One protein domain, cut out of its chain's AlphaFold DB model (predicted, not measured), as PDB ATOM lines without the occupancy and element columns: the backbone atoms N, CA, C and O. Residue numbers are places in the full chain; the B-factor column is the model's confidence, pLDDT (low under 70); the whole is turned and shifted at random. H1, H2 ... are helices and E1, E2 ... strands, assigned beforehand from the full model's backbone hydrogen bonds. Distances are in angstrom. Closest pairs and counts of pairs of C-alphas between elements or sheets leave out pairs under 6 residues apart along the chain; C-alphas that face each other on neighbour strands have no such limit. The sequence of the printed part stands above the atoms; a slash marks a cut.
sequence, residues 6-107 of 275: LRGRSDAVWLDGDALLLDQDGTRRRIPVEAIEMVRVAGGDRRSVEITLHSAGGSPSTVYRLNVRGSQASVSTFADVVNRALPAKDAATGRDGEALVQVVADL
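What this domain is: This is residues 6 to 107 of the 275 residues of an uncharacterized protein of Actinomadura sp. CNU-125 (UniProt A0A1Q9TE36). Two antiparallel sheets stand next to each other: a strongly twisted sheet of four strands and a smaller one of three, with helix H1 lying along strand E4 over one face of the smaller sheet and reaching the E1 edge of the larger. The small helix H2 sits at the ends of strands from both sheets, and strand E7 is the far edge of the larger one. The printed part has 102 residues, with two named helices and seven named strands in the order E1 E2 E3 E4 E5 E6 H1 H2 E7; the sheets run E1 - E2 - E3 - E7 and E4 - E5 - E6, and the class is mixed, helices and strands. It is compact, with a radius of gyration of the C-alphas of 13.1 A, and spans 34 by 29 by 27 A.

Where its parts are: Find C-alpha 12 at (121.263, 190.446, 94.532), where E1, residues 12 to 16, begins. E2 is residues 19 to 24, 15.5 A long, and E3 is residues 27 to 32, 16.0 A. E7, residues 102 to 106, ends at C-alpha 106, (133.991, 186.293, 90.809). In the smaller sheet look for E4, residues 36 to 42, 16.0 A; E5, residues 48 to 53, 16.3 A; and E6, residues 63 to 67, 13.0 A. H1, residues 72 to 85, starts at C-alpha 72, (108.575, 193.394, 103.099), and runs 20.2 A. H2 is residues 97 to 100.

How they stand to each other: Begin with E1, E2 and E3, a meander, each strand the antiparallel neighbour of the one before. N 14 and O 21 are 2.9 A apart between E1 and E2, and N 22 and O 29 are 2.8 A apart between E2 and E3. E7 is antiparallel to E3, with N 104 and O 28 at 2.8 A. E4, E5 and E6 form a second meander: look at N 40 and O 50, 2.9 A, and N 51 and O 64, 2.9 A. Between the sheets, the closest C-alphas of E1 and E6 are those of Ala 12 and Leu 66, 7.7 A apart. H1 makes two layers with the smaller sheet, a helix on one face of it; its height over the sheet is 8.7 A, and it runs along E4 at 13 degrees on the local plane. The closest C-alphas of H1 and E4 are those of Val 39 and Ala 79, 5.5 A. H1 is also on the larger sheet, where the C-alphas of Leu 15 and Val 82, the closest of E1 and H1, are 7.3 A apart. H2 only grazes each sheet with its residues 97 to 100; H1 and H2 are apart. Every O i to N i+4 pair of H1 is within hydrogen-bond range; H2 is too short for such a pair, and its 1 O i to N i+3 pair is within range.

The domain as a whole: The C-alphas of Asp 90 and Leu 107, the two farthest apart, are 36.3 A from each other. The printed part has no cut, and the link from H1 to H2, 11 residues, is long. The mean pLDDT of the printed part is 75.6; among the residues under 70 are 43 to 46, 87 to 95 and 104 to 107.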
ATOM      1  N   LEU A   6     115.537 191.057  93.106       80.94
ATOM      2  CA  LEU A   6     115.756 191.649  94.421       80.94
ATOM      3  C   LEU A   6     117.211 192.077  94.609       80.94
ATOM      4  O   LEU A   6     118.154 191.417  94.171       80.94
ATOM      5  N   ARG A   7     117.409 193.189  95.324       77.44
ATOM      6  CA  ARG A   7     118.740 193.731  95.619       77.44
ATOM      7  C   ARG A   7     118.935 193.993  97.111       77.44
ATOM      8  O   ARG A   7     118.161 194.692  97.771       77.44
ATOM      9  N   GLY A   8     120.021 193.448  97.634       72.75
ATOM     10  CA  GLY A   8     120.569 193.709  98.954       72.75
ATOM     11  C   GLY A   8     121.618 194.821  98.958       72.75
ATOM     12  O   GLY A   8     121.702 195.679  98.072       72.75
ATOM     13  N   ARG A   9     122.414 194.862 100.032       67.06
ATOM     14  CA  ARG A   9     123.510 195.836 100.187       67.06
ATOM     15  C   ARG A   9     124.709 195.483  99.306       67.06
ATOM     16  O   ARG A   9     125.243 196.371  98.634       67.06
ATOM     17  N   SER A  10     125.125 194.228  99.366       64.88
ATOM     18  CA  SER A  10     126.165 193.597  98.552       64.88
ATOM     19  C   SER A  10     125.550 192.628  97.552       64.88
ATOM     20  O   SER A  10     126.023 192.591  96.420       64.88
ATOM     21  N   ASP A  11     124.447 191.998  97.941       78.25
ATOM     22  CA  ASP A  11     123.911 190.815  97.280       78.25
ATOM     23  C   ASP A  11     122.755 191.180  96.341       78.25
ATOM     24  O   ASP A  11     122.154 192.255  96.456       78.25
ATOM     25  N   ALA A  12     122.431 190.320  95.390       82.50
ATOM     26  CA  ALA A  12     121.263 190.446  94.532       82.50
ATOM     27  C   ALA A  12     120.803 189.065  94.085       82.50
ATOM     28  O   ALA A  12     121.617 188.170  93.914       82.50
ATOM     29  N   VAL A  13     119.511 188.913  93.841       86.62
ATOM     30  CA  VAL A  13     118.951 187.682  93.294       86.62
ATOM     31  C   VAL A  13     117.929 188.025  92.227       86.62
ATOM     32  O   VAL A  13     117.175 188.977  92.408       86.62
ATOM     33  N   TRP A  14     117.915 187.316  91.105       85.19
ATOM     34  CA  TRP A  14     116.877 187.491  90.094       85.19
ATOM     35  C   TRP A  14     116.538 186.201  89.377       85.19
ATOM     36  O   TRP A  14     117.384 185.324  89.249       85.19
ATOM     37  N   LEU A  15     115.292 186.113  88.925       83.88
ATOM     38  CA  LEU A  15     114.820 185.035  88.074       83.88
ATOM     39  C   LEU A  15     115.113 185.396  86.614       83.88
ATOM     40  O   LEU A  15     114.733 186.473  86.155       83.88
ATOM     41  N   ASP A  16     115.798 184.505  85.912       80.69
ATOM     42  CA  ASP A  16     116.137 184.607  84.496       80.69
ATOM     43  C   ASP A  16     115.766 183.290  83.809       80.69
ATOM     44  O   ASP A  16     116.474 182.288  83.921       80.69
ATOM     45  N   GLY A  17     114.598 183.277  83.162       81.06
ATOM     46  CA  GLY A  17     114.051 182.083  82.522       81.06
ATOM     47  C   GLY A  17     113.852 180.927  83.507       81.06
ATOM     48  O   GLY A  17     112.945 180.965  84.334       81.06
ATOM     49  N   ASP A  18     114.699 179.907  83.379       83.25
ATOM     50  CA  ASP A  18     114.681 178.644  84.124       83.25
ATOM     51  C   ASP A  18     115.671 178.599  85.298       83.25
ATOM     52  O   ASP A  18     115.863 177.551  85.920       83.25
ATOM     53  N   ALA A  19     116.326 179.720  85.603       82.62
ATOM     54  CA  ALA A  19     117.334 179.783  86.642       82.62
ATOM     55  C   ALA A  19     117.231 181.058  87.476       82.62
ATOM     56  O   ALA A  19     116.846 182.135  87.027       82.62
ATOM     57  N   LEU A  20     117.646 180.932  88.723       85.75
ATOM     58  CA  LEU A  20     117.784 182.004  89.677       85.75
ATOM     59  C   LEU A  20     119.265 182.383  89.772       85.75
ATOM     60  O   LEU A  20     120.127 181.598  90.165       85.75
ATOM     61  N   LEU A  21     119.578 183.606  89.368       86.44
ATOM     62  CA  LEU A  21     120.923 184.154  89.418       86.44
ATOM     63  C   LEU A  21     121.125 184.858  90.758       86.44
ATOM     64  O   LEU A  21     120.460 185.847  91.062       86.44
ATOM     65  N   LEU A  22     122.056 184.342  91.555       86.44
ATOM     66  CA  LEU A  22     122.401 184.820  92.884       86.44
ATOM     67  C   LEU A  22     123.790 185.470  92.881       86.44
ATOM     68  O   LEU A  22     124.799 184.804  92.702       86.44
ATOM     69  N   ASP A  23     123.854 186.771  93.125       82.06
ATOM     70  CA  ASP A  23     125.076 187.515  93.436       82.06
ATOM     71  C   ASP A  23     125.179 187.640  94.959       82.06
ATOM     72  O   ASP A  23     124.385 188.353  95.569       82.06
ATOM     73  N   GLN A  24     126.110 186.925  95.585       81.88
ATOM     74  CA  GLN A  24     126.319 186.953  97.032       81.88
ATOM     75  C   GLN A  24     127.806 186.857  97.347       81.88
ATOM     76  O   GLN A  24     128.507 186.006  96.797       81.88
ATOM     77  N   ASP A  25     128.274 187.741  98.231       76.44
ATOM     78  CA  ASP A  25     129.680 187.831  98.649       76.44
ATOM     79  C   ASP A  25     130.653 188.018  97.474       76.44
ATOM     80  O   ASP A  25     131.787 187.549  97.475       76.44
ATOM     81  N   GLY A  26     130.189 188.729  96.442       65.12
ATOM     82  CA  GLY A  26     130.950 188.946  95.217       65.12
ATOM     83  C   GLY A  26     131.014 187.717  94.318       65.12
ATOM     84  O   GLY A  26     131.670 187.777  93.298       65.12
ATOM     85  N   THR A  27     130.331 186.619  94.627       71.12
ATOM     86  CA  THR A  27     130.241 185.459  93.737       71.12
ATOM     87  C   THR A  27     128.878 185.438  93.062       71.12
ATOM     88  O   THR A  27     127.845 185.449  93.737       71.12
ATOM     89  N   ARG A  28     128.865 185.357  91.729       79.44
ATOM     90  CA  ARG A  28     127.640 185.110  90.966       79.44
ATOM     91  C   ARG A  28     127.452 183.612  90.754       79.44
ATOM     92  O   ARG A  28     128.304 182.960  90.160       79.44
ATOM     93  N   ARG A  29     126.310 183.094  91.190       85.06
ATOM     94  CA  ARG A  29     125.856 181.710  91.047       85.06
ATOM     95  C   ARG A  29     124.612 181.676  90.165       85.06
ATOM     96  O   ARG A  29     123.753 182.543  90.295       85.06
ATOM     97  N   ARG A  30     124.505 180.689  89.284       86.00
ATOM     98  CA  ARG A  30     123.278 180.320  88.575       86.00
ATOM     99  C   ARG A  30     122.727 179.073  89.250       86.00
ATOM    100  O   ARG A  30     123.397 178.048  89.268       86.00
ATOM    101  N   ILE A  31     121.542 179.202  89.830       87.00
ATOM    102  CA  ILE A  31     120.825 178.147  90.541       87.00
ATOM    103  C   ILE A  31     119.630 177.771  89.664       87.00
ATOM    104  O   ILE A  31     118.696 178.565  89.574       87.00
ATOM    105  N   PRO A  32     119.643 176.627  88.970       85.25
ATOM    106  CA  PRO A  32     118.485 176.169  88.207       85.25
ATOM    107  C   PRO A  32     117.237 176.086  89.092       85.25
ATOM    108  O   PRO A  32     117.336 175.727  90.264       85.25
ATOM    109  N   VAL A  33     116.059 176.409  88.559       84.00
ATOM    110  CA  VAL A  33     114.800 176.389  89.330       84.00
ATOM    111  C   VAL A  33     114.476 174.969  89.824       84.00
ATOM    112  O   VAL A  33     113.937 174.808  90.911       84.00
ATOM    113  N   GLU A  34     114.910 173.939  89.091       82.00
ATOM    114  CA  GLU A  34     114.862 172.522  89.497       82.00
ATOM    115  C   GLU A  34     115.703 172.186  90.740       82.00
ATOM    116  O   GLU A  34     115.451 171.183  91.399       82.00
ATOM    117  N   ALA A  35     116.695 173.013  91.080       83.25
ATOM    118  CA  ALA A  35     117.536 172.817  92.255       83.25
ATOM    119  C   ALA A  35     116.922 173.423  93.528       83.25
ATOM    120  O   ALA A  35     117.437 173.195  94.623       83.25
ATOM    121  N   ILE A  36     115.854 174.217  93.400       83.62
ATOM    122  CA  ILE A  36     115.267 175.000  94.488       83.62
ATOM    123  C   ILE A  36     114.090 174.235  95.089       83.62
ATOM    124  O   ILE A  36     113.107 173.962  94.413       83.62
ATOM    125  N   GLU A  37     114.160 173.966  96.390       83.75
ATOM    126  CA  GLU A  37     113.069 173.333  97.131       83.75
ATOM    127  C   GLU A  37     111.979 174.349  97.491       83.75
ATOM    128  O   GLU A  37     110.790 174.103  97.288       83.75
ATOM    129  N   MET A  38     112.375 175.496  98.051       84.75
ATOM    130  CA  MET A  38     111.464 176.613  98.293       84.75
ATOM    131  C   MET A  38     112.207 177.929  98.489       84.75
ATOM    132  O   MET A  38     113.375 177.967  98.888       84.75
ATOM    133  N   VAL A  39     111.466 179.022  98.324       85.75
ATOM    134  CA  VAL A  39     111.892 180.359  98.736       85.75
ATOM    135  C   VAL A  39     110.959 180.875  99.822       85.75
ATOM    136  O   VAL A  39     109.745 180.940  99.631       85.75
ATOM    137  N   ARG A  40     111.519 181.275 100.968       87.44
ATOM    138  CA  ARG A  40     110.750 181.814 102.096       87.44
ATOM    139  C   ARG A  40     111.235 183.189 102.524       87.44
ATOM    140  O   ARG A  40     112.419 183.521 102.441       87.44
ATOM    141  N   VAL A  41     110.307 183.981 103.045       84.81
ATOM    142  CA  VAL A  41     110.629 185.219 103.756       84.81
ATOM    143  C   VAL A  41     111.080 184.850 105.165       84.81
ATOM    144  O   VAL A  41     110.358 184.179 105.898       84.81
ATOM    145  N   ALA A  42     112.285 185.264 105.545       76.62
ATOM    146  CA  ALA A  42     112.892 184.893 106.815       76.62
ATOM    147  C   ALA A  42     112.986 186.079 107.780       76.62
ATOM    148  O   ALA A  42     113.486 187.140 107.411       76.62
ATOM    149  N   GLY A  43     112.610 185.844 109.043       59.94
ATOM    150  CA  GLY A  43     112.775 186.768 110.168       59.94
ATOM    151  C   GLY A  43     111.579 187.699 110.392       59.94
ATOM    152  O   GLY A  43     111.230 188.484 109.520       59.94
ATOM    153  N   GLY A  44     111.014 187.671 111.604       55.00
ATOM    154  CA  GLY A  44     109.815 188.434 111.997       55.00
ATOM    155  C   GLY A  44     109.948 189.962 112.008       55.00
ATOM    156  O   GLY A  44     108.985 190.636 112.340       55.00
ATOM    157  N   ASP A  45     111.117 190.505 111.648       55.22
ATOM    158  CA  ASP A  45     111.358 191.955 111.564       55.22
ATOM    159  C   ASP A  45     112.488 192.325 110.573       55.22
ATOM    160  O   ASP A  45     112.996 193.448 110.524       55.22
ATOM    161  N   ARG A  46     112.964 191.353 109.777       58.50
ATOM    162  CA  ARG A  46     114.093 191.544 108.855       58.50
ATOM    163  C   ARG A  46     113.664 191.197 107.441       58.50
ATOM    164  O   ARG A  46     113.141 190.128 107.174       58.50
ATOM    165  N   ARG A  47     113.944 192.117 106.519       74.25
ATOM    166  CA  ARG A  47     113.777 191.947 105.070       74.25
ATOM    167  C   ARG A  47     114.832 190.951 104.581       74.25
ATOM    168  O   ARG A  47     115.861 191.361 104.044       74.25
ATOM    169  N   SER A  48     114.633 189.661 104.840       81.88
ATOM    170  CA  SER A  48     115.503 188.604 104.325       81.88
ATOM    171  C   SER A  48     114.738 187.542 103.553       81.88
ATOM    172  O   SER A  48     113.610 187.201 103.896       81.88
ATOM    173  N   VAL A  49     115.373 187.048 102.495       85.38
ATOM    174  CA  VAL A  49     114.916 185.900 101.709       85.38
ATOM    175  C   VAL A  49     115.851 184.743 102.000       85.38
ATOM    176  O   VAL A  49     117.070 184.925 102.010       85.38
ATOM    177  N   GLU A  50     115.278 183.573 102.232       89.50
ATOM    178  CA  GLU A  50     115.996 182.308 102.303       89.50
ATOM    179  C   GLU A  50     115.586 181.442 101.115       89.50
ATOM    180  O   GLU A  50     114.398 181.235 100.870       89.50
ATOM    181  N   ILE A  51     116.583 180.985 100.366       87.06
ATOM    182  CA  ILE A  51     116.439 180.078  99.230       87.06
ATOM    183  C   ILE A  51     117.022 178.748  99.683       87.06
ATOM    184  O   ILE A  51     118.225 178.665  99.941       87.06
ATOM    185  N   THR A  52     116.173 177.737  99.808       87.50
ATOM    186  CA  THR A  52     116.575 176.388 100.208       87.50
ATOM    187  C   THR A  52     116.697 175.527  98.963       87.50
ATOM    188  O   THR A  52     115.773 175.493  98.149       87.50
ATOM    189  N   LEU A  53     117.832 174.853  98.802       85.88
ATOM    190  CA  LEU A  53     118.035 173.890  97.724       85.88
ATOM    191  C   LEU A  53     117.541 172.495  98.111       85.88
ATOM    192  O   LEU A  53     117.548 172.139  99.291       85.88
ATOM    193  N   HIS A  54     117.178 171.698  97.107       81.88
ATOM    194  CA  HIS A  54     116.908 170.278  97.294       81.88
ATOM    195  C   HIS A  54     118.142 169.561  97.840       81.88
ATOM    196  O   HIS A  54     119.241 169.710  97.310       81.88
ATOM    197  N   SER A  55     117.939 168.748  98.874       77.75
ATOM    198  CA  SER A  55     118.961 167.853  99.408       77.75
ATOM    199  C   SER A  55     118.728 166.423  98.924       77.75
ATOM    200  O   SER A  55     117.593 165.936  98.919       77.75
ATOM    201  N   ALA A  56     119.805 165.724  98.567       70.81
ATOM    202  CA  ALA A  56     119.762 164.275  98.416       70.81
ATOM    203  C   ALA A  56     119.636 163.619  99.805       70.81
ATOM    204  O   ALA A  56     120.357 163.974 100.740       70.81
ATOM    205  N   GLY A  57     118.699 162.672  99.938       60.59
ATOM    206  CA  GLY A  57     118.282 162.085 101.217       60.59
ATOM    207  C   GLY A  57     119.444 161.744 102.158       60.59
ATOM    208  O   GLY A  57     120.198 160.810 101.901       60.59
ATOM    209  N   GLY A  58     119.551 162.500 103.258       64.31
ATOM    210  CA  GLY A  58     120.559 162.323 104.310       64.31
ATOM    211  C   GLY A  58     121.481 163.527 104.542       64.31
ATOM    212  O   GLY A  58     122.070 163.619 105.618       64.31
ATOM    213  N   SER A  59     121.568 164.470 103.599       65.75
ATOM    214  CA  SER A  59     122.396 165.679 103.735       65.75
ATOM    215  C   SER A  59     121.583 166.891 104.224       65.75
ATOM    216  O   SER A  59     120.382 166.982 103.954       65.75
ATOM    217  N   PRO A  60     122.184 167.846 104.956       71.31
ATOM    218  CA  PRO A  60     121.515 169.104 105.280       71.31
ATOM    219  C   PRO A  60     121.311 169.945 104.011       71.31
ATOM    220  O   PRO A  60     122.242 170.112 103.231       71.31
ATOM    221  N   SER A  61     120.108 170.493 103.812       80.00
ATOM    222  CA  SER A  61     119.822 171.371 102.670       80.00
ATOM    223  C   SER A  61     120.665 172.646 102.719       80.00
ATOM    224  O   SER A  61     120.715 173.333 103.745       80.00
ATOM    225  N   THR A  62     121.275 173.006 101.591       83.56
ATOM    226  CA  THR A  62     122.016 174.262 101.450       83.56
ATOM    227  C   THR A  62     121.043 175.439 101.374       83.56
ATOM    228  O   THR A  62     120.143 175.478 100.530       83.56
ATOM    229  N   VAL A  63     121.206 176.405 102.285       86.44
ATOM    230  CA  VAL A  63     120.334 177.583 102.408       86.44
ATOM    231  C   VAL A  63     121.115 178.852 102.091       86.44
ATOM    232  O   VAL A  63     122.010 179.251 102.838       86.44
ATOM    233  N   TYR A  64     120.722 179.547 101.026       85.69
ATOM    234  CA  TYR A  64     121.224 180.884 100.730       85.69
ATOM    235  C   TYR A  64     120.343 181.935 101.384       85.69
ATOM    236  O   TYR A  64     119.151 182.047 101.093       85.69
ATOM    237  N   ARG A  65     120.943 182.751 102.251       86.88
ATOM    238  CA  ARG A  65     120.249 183.841 102.935       86.88
ATOM    239  C   ARG A  65     120.685 185.191 102.393       86.88
ATOM    240  O   ARG A  65     121.860 185.540 102.466       86.88
ATOM    241  N   LEU A  66     119.720 185.988 101.939       84.12
ATOM    242  CA  LEU A  66     119.950 187.342 101.446       84.12
ATOM    243  C   LEU A  66     119.271 188.370 102.330       84.12
ATOM    244  O   LEU A  66     118.067 188.314 102.566       84.12
ATOM    245  N   ASN A  67     120.042 189.376 102.739       82.88
ATOM    246  CA  ASN A  67     119.513 190.568 103.391       82.88
ATOM    247  C   ASN A  67     119.182 191.621 102.332       82.88
ATOM    248  O   ASN A  67     120.062 192.261 101.744       82.88
ATOM    249  N   VAL A  68     117.892 191.820 102.099       79.06
ATOM    250  CA  VAL A  68     117.367 192.680 101.043       79.06
ATOM    251  C   VAL A  68     116.979 194.050 101.589       79.06
ATOM    252  O   VAL A  68     116.613 194.224 102.748       79.06
ATOM    253  N   ARG A  69     117.123 195.081 100.751       71.12
ATOM    254  CA  ARG A  69     116.794 196.468 101.128       71.12
ATOM    255  C   ARG A  69     115.365 196.879 100.769       71.12
ATOM    256  O   ARG A  69     114.947 197.959 101.188       71.12
ATOM    257  N   GLY A  70     114.650 196.040 100.016       67.25
ATOM    258  CA  GLY A  70     113.268 196.263  99.581       67.25
ATOM    259  C   GLY A  70     112.268 196.357 100.736       67.25
ATOM    260  O   GLY A  70     112.633 196.198 101.903       67.25
ATOM    261  N   SER A  71     111.010 196.667 100.425       73.00
ATOM    262  CA  SER A  71     109.920 196.555 101.400       73.00
ATOM    263  C   SER A  71     109.628 195.077 101.674       73.00
ATOM    264  O   SER A  71     109.949 194.222 100.854       73.00
ATOM    265  N   GLN A  72     109.009 194.764 102.811       77.06
ATOM    266  CA  GLN A  72     108.575 193.394 103.099       77.06
ATOM    267  C   GLN A  72     107.631 192.855 102.011       77.06
ATOM    268  O   GLN A  72     107.756 191.697 101.633       77.06
ATOM    269  N   ALA A  73     106.783 193.719 101.443       77.69
ATOM    270  CA  ALA A  73     105.905 193.378 100.328       77.69
ATOM    271  C   ALA A  73     106.683 192.962  99.064       77.69
ATOM    272  O   ALA A  73     106.381 191.943  98.463       77.69
ATOM    273  N   SER A  74     107.749 193.681  98.686       76.19
ATOM    274  CA  SER A  74     108.569 193.290  97.523       76.19
ATOM    275  C   SER A  74     109.238 191.927  97.715       76.19
ATOM    276  O   SER A  74     109.449 191.184  96.761       76.19
ATOM    277  N   VAL A  75     109.591 191.610  98.959       80.75
ATOM    278  CA  VAL A  75     110.218 190.341  99.334       80.75
ATOM    279  C   VAL A  75     109.202 189.200  99.265       80.75
ATOM    280  O   VAL A  75     109.534 188.151  98.717       80.75
ATOM    281  N   SER A  76     107.972 189.407  99.749       81.38
ATOM    282  CA  SER A  76     106.904 188.408  99.636       81.38
ATOM    283  C   SER A  76     106.493 188.181  98.184       81.38
ATOM    284  O   SER A  76     106.478 187.039  97.747       81.38
ATOM    285  N   THR A  77     106.287 189.242  97.397       82.62
ATOM    286  CA  THR A  77     105.933 189.115  95.973       82.62
ATOM    287  C   THR A  77     106.994 188.343  95.195       82.62
ATOM    288  O   THR A  77     106.663 187.491  94.377       82.62
ATOM    289  N   PHE A  78     108.276 188.599  95.465       83.88
ATOM    290  CA  PHE A  78     109.355 187.833  94.848       83.88
ATOM    291  C   PHE A  78     109.296 186.351  95.228       83.88
ATOM    292  O   PHE A  78     109.378 185.500  94.346       83.88
ATOM    293  N   ALA A  79     109.141 186.041  96.520       85.44
ATOM    294  CA  ALA A  79     109.026 184.660  96.979       85.44
ATOM    295  C   ALA A  79     107.831 183.955  96.316       85.44
ATOM    296  O   ALA A  79     107.979 182.837  95.833       85.44
ATOM    297  N   ASP A  80     106.688 184.632  96.200       85.00
ATOM    298  CA  ASP A  80     105.483 184.088  95.573       85.00
ATOM    299  C   ASP A  80     105.657 183.826  94.075       85.00
ATOM    300  O   ASP A  80     105.129 182.839  93.561       85.00
ATOM    301  N   VAL A  81     106.366 184.702  93.357       84.19
ATOM    302  CA  VAL A  81     106.633 184.509  91.924       84.19
ATOM    303  C   VAL A  81     107.609 183.360  91.706       84.19
ATOM    304  O   VAL A  81     107.358 182.521  90.844       84.19
ATOM    305  N   VAL A  82     108.683 183.278  92.498       83.56
ATOM    306  CA  VAL A  82     109.640 182.170  92.380       83.56
ATOM    307  C   VAL A  82     108.974 180.848  92.743       83.56
ATOM    308  O   VAL A  82     109.085 179.903  91.974       83.56
ATOM    309  N   ASN A  83     108.207 180.792  93.838       84.25
ATOM    310  CA  ASN A  83     107.489 179.580  94.240       84.25
ATOM    311  C   ASN A  83     106.451 179.135  93.196       84.25
ATOM    312  O   ASN A  83     106.253 177.940  93.016       84.25
ATOM    313  N   ARG A  84     105.821 180.069  92.467       84.06
ATOM    314  CA  ARG A  84     104.936 179.745  91.332       84.06
ATOM    315  C   ARG A  84     105.677 179.215  90.106       84.06
ATOM    316  O   ARG A  84     105.065 178.532  89.293       84.06
ATOM    317  N   ALA A  85     106.955 179.550  89.956       79.88
ATOM    318  CA  ALA A  85     107.795 179.063  88.870       79.88
ATOM    319  C   ALA A  85     108.442 177.697  89.179       79.88
ATOM    320  O   ALA A  85     108.994 177.087  88.265       79.88
ATOM    321  N   LEU A  86     108.382 177.216  90.430       79.81
ATOM    322  CA  LEU A  86     108.947 175.920  90.815       79.81
ATOM    323  C   LEU A  86     108.180 174.759  90.148       79.81
ATOM    324  O   LEU A  86     106.946 174.792  90.094       79.81
ATOM    325  N   PRO A  87     108.881 173.711  89.672       69.44
ATOM    326  CA  PRO A  87     108.236 172.492  89.205       69.44
ATOM    327  C   PRO A  87     107.387 171.857  90.316       69.44
ATOM    328  O   PRO A  87     107.731 171.923  91.498       69.44
ATOM    329  N   ALA A  88     106.280 171.209  89.940       63.53
ATOM    330  CA  ALA A  88     105.469 170.447  90.885       63.53
ATOM    331  C   ALA A  88     106.336 169.397  91.602       63.53
ATOM    332  O   ALA A  88     107.168 168.743  90.974       63.53
ATOM    333  N   LYS A  89     106.117 169.235  92.913       56.12
ATOM    334  CA  LYS A  89     106.935 168.419  93.834       56.12
ATOM    335  C   LYS A  89     107.228 166.991  93.353       56.12
ATOM    336  O   LYS A  89     108.249 166.431  93.734       56.12
ATOM    337  N   ASP A  90     106.378 166.434  92.499       51.56
ATOM    338  CA  ASP A  90     106.509 165.071  91.973       51.56
ATOM    339  C   ASP A  90     107.554 164.937  90.849       51.56
ATOM    340  O   ASP A  90     107.967 163.828  90.518       51.56
ATOM    341  N   ALA A  91     108.018 166.052  90.275       50.72
ATOM    342  CA  ALA A  91     109.072 166.081  89.258       50.72
ATOM    343  C   ALA A  91     110.485 166.265  89.845       50.72
ATOM    344  O   ALA A  91     111.462 166.269  89.091       50.72
ATOM    345  N   ALA A  92     110.606 166.413  91.171       53.41
ATOM    346  CA  ALA A  92     111.886 166.557  91.854       53.41
ATOM    347  C   ALA A  92     112.682 165.251  91.729       53.41
ATOM    348  O   ALA A  92     112.502 164.285  92.473       53.41
ATOM    349  N   THR A  93     113.563 165.205  90.734       53.75
ATOM    350  CA  THR A  93     114.559 164.147  90.599       53.75
ATOM    351  C   THR A  93     115.411 164.211  91.862       53.75
ATOM    352  O   THR A  93     115.883 165.291  92.195       53.75
ATOM    353  N   GLY A  94     115.593 163.101  92.586       58.97
ATOM    354  CA  GLY A  94     116.317 163.033  93.871       58.97
ATOM    355  C   GLY A  94     117.825 163.342  93.805       58.97
ATOM    356  O   GLY A  94     118.620 162.687  94.473       58.97
ATOM    357  N   ARG A  95     118.228 164.284  92.952       62.69
ATOM    358  CA  ARG A  95     119.571 164.825  92.800       62.69
ATOM    359  C   ARG A  95     119.773 165.962  93.795       62.69
ATOM    360  O   ARG A  95     118.851 166.713  94.096       62.69
ATOM    361  N   ASP A  96     121.004 166.083  94.270       71.94
ATOM    362  CA  ASP A  96     121.427 167.187  95.122       71.94
ATOM    363  C   ASP A  96     121.408 168.504  94.328       71.94
ATOM    364  O   ASP A  96     122.080 168.631  93.298       71.94
ATOM    365  N   GLY A  97     120.621 169.474  94.794       66.44
ATOM    366  CA  GLY A  97     120.477 170.778  94.159       66.44
ATOM    367  C   GLY A  97     121.770 171.594  94.188       66.44
ATOM    368  O   GLY A  97     121.985 172.425  93.307       66.44
ATOM    369  N   GLU A  98     122.670 171.338  95.145       71.19
ATOM    370  CA  GLU A  98     123.963 172.026  95.217       71.19
ATOM    371  C   GLU A  98     124.876 171.670  94.037       71.19
ATOM    372  O   GLU A  98     125.542 172.547  93.483       71.19
ATOM    373  N   ALA A  99     124.834 170.418  93.574       67.19
ATOM    374  CA  ALA A  99     125.631 169.950  92.439       67.19
ATOM    375  C   ALA A  99     125.236 170.613  91.104       67.19
ATOM    376  O   ALA A  99     126.015 170.601  90.149       67.19
ATOM    377  N   LEU A 100     124.037 171.200  91.030       69.38
ATOM    378  CA  LEU A 100     123.520 171.892  89.847       69.38
ATOM    379  C   LEU A 100     123.869 173.390  89.829       69.38
ATOM    380  O   LEU A 100     123.636 174.069  88.826       69.38
ATOM    381  N   VAL A 101     124.439 173.923  90.915       75.25
ATOM    382  CA  VAL A 101     124.786 175.342  91.013       75.25
ATOM    383  C   VAL A 101     126.054 175.635  90.218       75.25
ATOM    384  O   VAL A 101     127.141 175.158  90.530       75.25
ATOM    385  N   GLN A 102     125.939 176.504  89.214       77.06
ATOM    386  CA  GLN A 102     127.087 176.946  88.421       77.06
ATOM    387  C   GLN A 102     127.603 178.292  88.927       77.06
ATOM    388  O   GLN A 102     126.851 179.263  89.025       77.06
ATOM    389  N   VAL A 103     128.899 178.391  89.216       71.00
ATOM    390  CA  VAL A 103     129.545 179.673  89.536       71.00
ATOM    391  C   VAL A 103     129.908 180.375  88.230       71.00
ATOM    392  O   VAL A 103     130.739 179.895  87.468       71.00
ATOM    393  N   VAL A 104     129.266 181.511  87.962       58.84
ATOM    394  CA  VAL A 104     129.346 182.218  86.674       58.84
ATOM    395  C   VAL A 104     130.427 183.307  86.676       58.84
ATOM    396  O   VAL A 104     130.988 183.594  85.624       58.84
ATOM    397  N   ALA A 105     130.741 183.932  87.822       47.62
ATOM    398  CA  ALA A 105     131.811 184.939  87.921       47.62
ATOM    399  C   ALA A 105     132.207 185.283  89.372       47.62
ATOM    400  O   ALA A 105     131.355 185.279  90.264       47.62
ATOM    401  N   ASP A 106     133.468 185.691  89.571       43.41
ATOM    402  CA  ASP A 106     133.991 186.293  90.809       43.41
ATOM    403  C   ASP A 106     134.090 187.829  90.641       43.41
ATOM    404  O   ASP A 106     134.950 188.376  89.952       43.41
ATOM    405  N   LEU A 107     133.130 188.547  91.215       49.75
ATOM    406  CA  LEU A 107     132.905 189.992  91.141       49.75
ATOM    407  C   LEU A 107     133.541 190.713  92.346       49.75
ATOM    408  O   LEU A 107     132.871 191.405  93.121       49.75
TER     409      LEU A 107